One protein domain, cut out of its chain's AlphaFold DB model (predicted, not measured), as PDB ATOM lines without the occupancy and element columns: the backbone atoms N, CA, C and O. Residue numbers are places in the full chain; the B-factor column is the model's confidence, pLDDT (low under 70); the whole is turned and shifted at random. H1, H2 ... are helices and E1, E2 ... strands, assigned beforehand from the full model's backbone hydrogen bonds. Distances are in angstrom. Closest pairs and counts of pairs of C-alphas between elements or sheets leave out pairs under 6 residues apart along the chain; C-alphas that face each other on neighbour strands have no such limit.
ATOM      1  N   LYS A 380     403.706 296.282 372.832       92.88
ATOM      2  CA  LYS A 380     404.047 296.699 371.462       92.88
ATOM      3  C   LYS A 380     404.906 297.973 371.428       92.88
ATOM      4  O   LYS A 380     405.341 298.381 370.359       92.88
ATOM      5  N   GLY A 381     405.193 298.574 372.588       94.81
ATOM      6  CA  GLY A 381     405.971 299.805 372.715       94.81
ATOM      7  C   GLY A 381     405.163 301.068 372.418       94.81
ATOM      8  O   GLY A 381     405.748 302.126 372.187       94.81
ATOM      9  N   TYR A 382     403.832 300.968 372.392       97.12
ATOM     10  CA  TYR A 382     402.942 302.090 372.106       97.12
ATOM     11  C   TYR A 382     402.624 302.862 373.384       97.12
ATOM     12  O   TYR A 382     402.663 302.318 374.487       97.12
ATOM     13  N   SER A 383     402.312 304.149 373.238       95.62
ATOM     14  CA  SER A 383     401.803 304.942 374.359       95.62
ATOM     15  C   SER A 383     400.339 304.583 374.608       95.62
ATOM     16  O   SER A 383     399.587 304.386 373.654       95.62
ATOM     17  N   TYR A 384     399.938 304.505 375.875       94.62
ATOM     18  CA  TYR A 384     398.581 304.154 376.286       94.62
ATOM     19  C   TYR A 384     397.957 305.288 377.103       94.62
ATOM     20  O   TYR A 384     398.561 305.784 378.055       94.62
ATOM     21  N   GLU A 385     396.739 305.690 376.746       95.31
ATOM     22  CA  GLU A 385     395.975 306.721 377.451       95.31
ATOM     23  C   GLU A 385     394.539 306.258 377.694       95.31
ATOM     24  O   GLU A 385     393.937 305.602 376.848       95.31
ATOM     25  N   ILE A 386     393.951 306.653 378.824       93.19
ATOM     26  CA  ILE A 386     392.524 306.445 379.088       93.19
ATOM     27  C   ILE A 386     391.782 307.731 378.740       93.19
ATOM     28  O   ILE A 386     392.047 308.790 379.312       93.19
ATOM     29  N   ARG A 387     390.822 307.634 377.822       95.50
ATOM     30  CA  ARG A 387     389.938 308.734 377.422       95.50
ATOM     31  C   ARG A 387     388.512 308.465 377.894       95.50
ATOM     32  O   ARG A 387     388.178 307.364 378.316       95.50
ATOM     33  N   SER A 388     387.675 309.500 377.886       92.94
ATOM     34  CA  SER A 388     386.268 309.420 378.300       92.94
ATOM     35  C   SER A 388     385.359 309.924 377.187       92.94
ATOM     36  O   SER A 388     385.655 310.941 376.561       92.94
ATOM     37  N   ASN A 389     384.248 309.234 376.960       87.19
ATOM     38  CA  ASN A 389     383.166 309.650 376.073       87.19
ATOM     39  C   ASN A 389     381.801 309.425 376.756       87.19
ATOM     40  O   ASN A 389     381.735 309.033 377.921       87.19
ATOM     41  N   GLU A 390     380.705 309.675 376.037       88.19
ATOM     42  CA  GLU A 390     379.337 309.497 376.555       88.19
ATOM     43  C   GLU A 390     379.008 308.042 376.948       88.19
ATOM     44  O   GLU A 390     378.113 307.816 377.760       88.19
ATOM     45  N   ALA A 391     379.741 307.058 376.412       82.50
ATOM     46  CA  ALA A 391     379.589 305.636 376.713       82.50
ATOM     47  C   ALA A 391     380.504 305.144 377.856       82.50
ATOM     48  O   ALA A 391     380.344 304.010 378.308       82.50
ATOM     49  N   GLY A 392     381.433 305.974 378.347       87.88
ATOM     50  CA  GLY A 392     382.318 305.662 379.472       87.88
ATOM     51  C   GLY A 392     383.800 305.940 379.203       87.88
ATOM     52  O   GLY A 392     384.166 306.707 378.313       87.88
ATOM     53  N   GLN A 393     384.662 305.331 380.022       92.38
ATOM     54  CA  GLN A 393     386.113 305.357 379.827       92.38
ATOM     55  C   GLN A 393     386.554 304.250 378.868       92.38
ATOM     56  O   GLN A 393     386.030 303.140 378.928       92.38
ATOM     57  N   TYR A 394     387.532 304.545 378.018       93.00
ATOM     58  CA  TYR A 394     388.121 303.592 377.079       93.00
ATOM     59  C   TYR A 394     389.618 303.868 376.903       93.00
ATOM     60  O   TYR A 394     390.068 305.007 377.055       93.00
ATOM     61  N   GLY A 395     390.394 302.821 376.626       95.25
ATOM     62  CA  GLY A 395     391.829 302.923 376.381       95.25
ATOM     63  C   GLY A 395     392.157 303.211 374.918       95.25
ATOM     64  O   GLY A 395     391.496 302.708 374.010       95.25
ATOM     65  N   VAL A 396     393.199 304.004 374.681       96.62
ATOM     66  CA  VAL A 396     393.681 304.368 373.345       96.62
ATOM     67  C   VAL A 396     395.176 304.105 373.243       96.62
ATOM     68  O   VAL A 396     395.960 304.595 374.054       96.62
ATOM     69  N   CYS A 397     395.558 303.353 372.215       97.19
ATOM     70  CA  CYS A 397     396.936 303.103 371.822       97.19
ATOM     71  C   CYS A 397     397.408 304.125 370.803       97.19
ATOM     72  O   CYS A 397     396.731 304.335 369.799       97.19
ATOM     73  N   ILE A 398     398.578 304.719 371.038       96.56
ATOM     74  CA  ILE A 398     399.125 305.804 370.226       96.56
ATOM     75  C   ILE A 398     400.550 305.461 369.789       96.56
ATOM     76  O   ILE A 398     401.423 305.181 370.616       96.56
ATOM     77  N   TYR A 399     400.793 305.526 368.481       96.19
ATOM     78  CA  TYR A 399     402.111 305.311 367.888       96.19
ATOM     79  C   TYR A 399     402.277 306.161 366.624       96.19
ATOM     80  O   TYR A 399     401.415 306.149 365.748       96.19
ATOM     81  N   GLU A 400     403.368 306.932 366.546       92.50
ATOM     82  CA  GLU A 400     403.713 307.797 365.399       92.50
ATOM     83  C   GLU A 400     402.552 308.679 364.883       92.50
ATOM     84  O   GLU A 400     402.358 308.864 363.683       92.50
ATOM     85  N   GLY A 401     401.756 309.234 365.805       90.44
ATOM     86  CA  GLY A 401     400.628 310.120 365.488       90.44
ATOM     87  C   GLY A 401     399.351 309.412 365.021       90.44
ATOM     88  O   GLY A 401     398.368 310.088 364.726       90.44
ATOM     89  N   LYS A 402     399.341 308.075 364.972       94.12
ATOM     90  CA  LYS A 402     398.139 307.258 364.765       94.12
ATOM     91  C   LYS A 402     397.566 306.808 366.105       94.12
ATOM     92  O   LYS A 402     398.317 306.631 367.066       94.12
ATOM     93  N   GLU A 403     396.257 306.578 366.142       96.12
ATOM     94  CA  GLU A 403     395.552 306.102 367.331       96.12
ATOM     95  C   GLU A 403     394.569 304.966 367.022       96.12
ATOM     96  O   GLU A 403     393.926 304.958 365.974       96.12
ATOM     97  N   CYS A 404     394.464 304.013 367.948       95.56
ATOM     98  CA  CYS A 404     393.529 302.892 367.912       95.56
ATOM     99  C   CYS A 404     392.874 302.721 369.282       95.56
ATOM    100  O   CYS A 404     393.545 302.856 370.306       95.56
ATOM    101  N   ASP A 405     391.592 302.354 369.311       95.75
ATOM    102  CA  ASP A 405     390.975 301.806 370.523       95.75
ATOM    103  C   ASP A 405     391.745 300.549 370.968       95.75
ATOM    104  O   ASP A 405     392.104 299.708 370.140       95.75
ATOM    105  N   GLU A 406     392.026 300.435 372.268       95.00
ATOM    106  CA  GLU A 406     392.880 299.373 372.814       95.00
ATOM    107  C   GLU A 406     392.358 297.968 372.489       95.00
ATOM    108  O   GLU A 406     393.136 297.053 372.209       95.00
ATOM    109  N   TRP A 407     391.037 297.790 372.485       94.81
ATOM    110  CA  TRP A 407     390.401 296.503 372.263       94.81
ATOM    111  C   TRP A 407     390.284 296.201 370.776       94.81
ATOM    112  O   TRP A 407     390.428 295.042 370.384       94.81
ATOM    113  N   ALA A 408     390.065 297.225 369.950       94.69
ATOM    114  CA  ALA A 408     390.130 297.087 368.501       94.69
ATOM    115  C   ALA A 408     391.545 296.695 368.043       94.69
ATOM    116  O   ALA A 408     391.685 295.803 367.210       94.69
ATOM    117  N   LEU A 409     392.595 297.283 368.631       94.38
ATOM    118  CA  LEU A 409     393.979 296.868 368.381       94.38
ATOM    119  C   LEU A 409     394.232 295.435 368.874       94.38
ATOM    120  O   LEU A 409     394.799 294.622 368.150       94.38
ATOM    121  N   TYR A 410     393.770 295.096 370.083       94.69
ATOM    122  CA  TYR A 410     393.924 293.754 370.653       94.69
ATOM    123  C   TYR A 410     393.282 292.655 369.788       94.69
ATOM    124  O   TYR A 410     393.785 291.533 369.753       94.69
ATOM    125  N   ARG A 411     392.174 292.969 369.102       94.31
ATOM    126  CA  ARG A 411     391.444 292.054 368.208       94.31
ATOM    127  C   ARG A 411     391.867 292.130 366.738       94.31
ATOM    128  O   ARG A 411     391.236 291.475 365.915       94.31
ATOM    129  N   GLU A 412     392.897 292.911 366.406       92.56
ATOM    130  CA  GLU A 412     393.324 293.172 365.019       92.56
ATOM    131  C   GLU A 412     392.220 293.807 364.138       92.56
ATOM    132  O   GLU A 412     392.244 293.725 362.912       92.56
ATOM    133  N   GLU A 413     391.235 294.464 364.753       93.25
ATOM    134  CA  GLU A 413     390.211 295.267 364.067       93.25
ATOM    135  C   GLU A 413     390.731 296.680 363.756       93.25
ATOM    136  O   GLU A 413     390.220 297.352 362.860       93.25
ATOM    137  N   CYS A 414     391.763 297.112 364.489       94.81
ATOM    138  CA  CYS A 414     392.517 298.340 364.278       94.81
ATOM    139  C   CYS A 414     394.020 298.038 364.239       94.81
ATOM    140  O   CYS A 414     394.474 297.074 364.856       94.81
ATOM    141  N   CYS A 415     394.802 298.861 363.547       94.88
ATOM    142  CA  CYS A 415     396.256 298.724 363.480       94.88
ATOM    143  C   CYS A 415     396.968 300.077 363.388       94.88
ATOM    144  O   CYS A 415     396.489 301.014 362.746       94.88
ATOM    145  N   LEU A 416     398.147 300.173 364.002       95.19
ATOM    146  CA  LEU A 416     399.015 301.351 363.931       95.19
ATOM    147  C   LEU A 416     400.176 301.100 362.956       95.19
ATOM    148  O   LEU A 416     400.592 302.001 362.212       95.19
ATOM    149  N   THR A 417     400.640 299.852 362.895       94.00
ATOM    150  CA  THR A 417     401.708 299.363 362.021       94.00
ATOM    151  C   THR A 417     401.318 298.052 361.328       94.00
ATOM    152  O   THR A 417     400.363 297.380 361.710       94.00
ATOM    153  N   ASN A 418     402.080 297.649 360.307       91.62
ATOM    154  CA  ASN A 418     401.895 296.348 359.649       91.62
ATOM    155  C   ASN A 418     402.144 295.155 360.590       91.62
ATOM    156  O   ASN A 418     401.613 294.077 360.341       91.62
ATOM    157  N   GLU A 419     402.923 295.341 361.662       91.50
ATOM    158  CA  GLU A 419     403.218 294.305 362.664       91.50
ATOM    159  C   GLU A 419     402.034 294.035 363.606       91.50
ATOM    160  O   GLU A 419     402.031 293.048 364.343       91.50
ATOM    161  N   ASP A 420     401.013 294.897 363.587       92.19
ATOM    162  CA  ASP A 420     399.787 294.695 364.357       92.19
ATOM    163  C   ASP A 420     398.838 293.685 363.725       92.19
ATOM    164  O   ASP A 420     398.003 293.125 364.427       92.19
ATOM    165  N   CYS A 421     398.985 293.439 362.425       90.38
ATOM    166  CA  CYS A 421     398.094 292.588 361.659       90.38
ATOM    167  C   CYS A 421     398.746 291.241 361.373       90.38
ATOM    168  O   CYS A 421     399.820 291.186 360.772       90.38
ATOM    169  N   SER A 422     398.049 290.144 361.659       88.19
ATOM    170  CA  SER A 422     398.506 288.802 361.281       88.19
ATOM    171  C   SER A 422     398.701 288.638 359.761       88.19
ATOM    172  O   SER A 422     399.493 287.807 359.317       88.19
ATOM    173  N   SER A 423     398.017 289.445 358.939       84.25
ATOM    174  CA  SER A 423     398.192 289.491 357.478       84.25
ATOM    175  C   SER A 423     399.449 290.238 357.010       84.25
ATOM    176  O   SER A 423     399.817 290.136 355.834       84.25
ATOM    177  N   GLY A 424     400.082 291.003 357.905       87.69
ATOM    178  CA  GLY A 424     401.193 291.907 357.616       87.69
ATOM    179  C   GLY A 424     400.798 293.195 356.885       87.69
ATOM    180  O   GLY A 424     401.682 293.902 356.406       87.69
ATOM    181  N   ILE A 425     399.499 293.491 356.744       88.75
ATOM    182  CA  ILE A 425     399.006 294.651 355.989       88.75
ATOM    183  C   ILE A 425     398.048 295.469 356.857       88.75
ATOM    184  O   ILE A 425     396.927 295.040 357.128       88.75
ATOM    185  N   CYS A 426     398.487 296.670 357.230       91.25
ATOM    186  CA  CYS A 426     397.685 297.688 357.894       91.25
ATOM    187  C   CYS A 426     397.341 298.810 356.904       91.25
ATOM    188  O   CYS A 426     398.201 299.619 356.548       91.25
ATOM    189  N   GLU A 427     396.087 298.873 356.458       89.56
ATOM    190  CA  GLU A 427     395.621 299.864 355.486       89.56
ATOM    191  C   GLU A 427     394.547 300.755 356.115       89.56
ATOM    192  O   GLU A 427     393.532 300.275 356.613       89.56
ATOM    193  N   ASN A 428     394.784 302.071 356.129       87.81
ATOM    194  CA  ASN A 428     393.890 303.068 356.739       87.81
ATOM    195  C   ASN A 428     393.462 302.744 358.185       87.81
ATOM    196  O   ASN A 428     392.347 303.061 358.590       87.81
ATOM    197  N   GLY A 429     394.355 302.127 358.963       87.75
ATOM    198  CA  GLY A 429     394.100 301.780 360.361       87.75
ATOM    199  C   GLY A 429     393.300 300.493 360.562       87.75
ATOM    200  O   GLY A 429     392.890 300.234 361.686       87.75
ATOM    201  N   VAL A 430     393.095 299.684 359.516       90.19
ATOM    202  CA  VAL A 430     392.400 298.389 359.582       90.19
ATOM    203  C   VAL A 430     393.279 297.289 358.982       90.19
ATOM    204  O   VAL A 430     393.951 297.492 357.966       90.19
ATOM    205  N   CYS A 431     393.275 296.103 359.592       88.50
ATOM    206  CA  CYS A 431     394.003 294.953 359.065       88.50
ATOM    207  C   CYS A 431     393.320 294.384 357.812       88.50
ATOM    208  O   CYS A 431     392.190 293.897 357.865       88.50
ATOM    209  N   ALA A 432     394.013 294.423 356.670       84.06
ATOM    210  CA  ALA A 432     393.496 293.908 355.401       84.06
ATOM    211  C   ALA A 432     393.741 292.395 355.268       84.06
ATOM    212  O   ALA A 432     394.784 291.887 355.683       84.06
TER     213      ALA A 432
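Overview. This is residues 380 to 432 of the 443 residues of the protein "DUF333 domain-containing protein" of Candidatus Micrarchaeota archaeon (UniProt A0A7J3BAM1). A three-stranded antiparallel sheet runs out at one end into a long hairpin of E1 and E2, whose tip, residues 388 to 393, sticks out and stands free. The short strand E3 pairs with the half of E2 away from the tip, the short helix H1 follows E3 directly and is on the sheet but beside its strands, and the last 22 residues, 411 to 432, make loops with no named element at the end away from the tip. The printed part has 53 residues, with E1, E2, E3 and H1 in that order; the class is mixed, helices and strands, with 24 residues, under half, in named elements. It is compact, with a radius of gyration of the C-alphas of 11.0 A, yet elongated, spanning 33 by 19 by 16 A.

Arrangement. E1, residues 383 to 389, and E2, residues 392 to 399, form a hairpin at 149 degrees; N 387 and O 394 are 2.8 A apart, within hydrogen-bond range. E3, residues 402 to 405, is antiparallel to E2 at 146 degrees, also a hairpin, with N 397 and O 404 within hydrogen-bond range at 2.8 A. The three form a meander, each strand the antiparallel neighbour of the one before; E1 and E3 are edge strands. H1, residues 406 to 410, is on the sheet at a height of 6.7 A, only just over none of the strands: 2 of its C-alphas fall on E3. The closest C-alphas of H1 and E2 are those of Glu 406 and Val 396, 5.1 A apart. In H1 every O i to N i+4 pair is within hydrogen-bond range.

Along the chain. E1 begins at C-alpha 383, (401.803, 304.942, 374.359), and is 19.3 A long. E2 is 22.9 A long and E3 10.7 A. H1, 6.1 A long, ends at C-alpha 410, (393.924, 293.754, 370.653).

Size, cuts and confidence. The C-alphas farthest apart, of Glu 390 and Gly 424, are 33.8 A apart. Residues 426 to 427 pair antiparallel with residues 430 to 431. The three links are tight. The printed part has no cut, and no printed residue is under 70 in pLDDT.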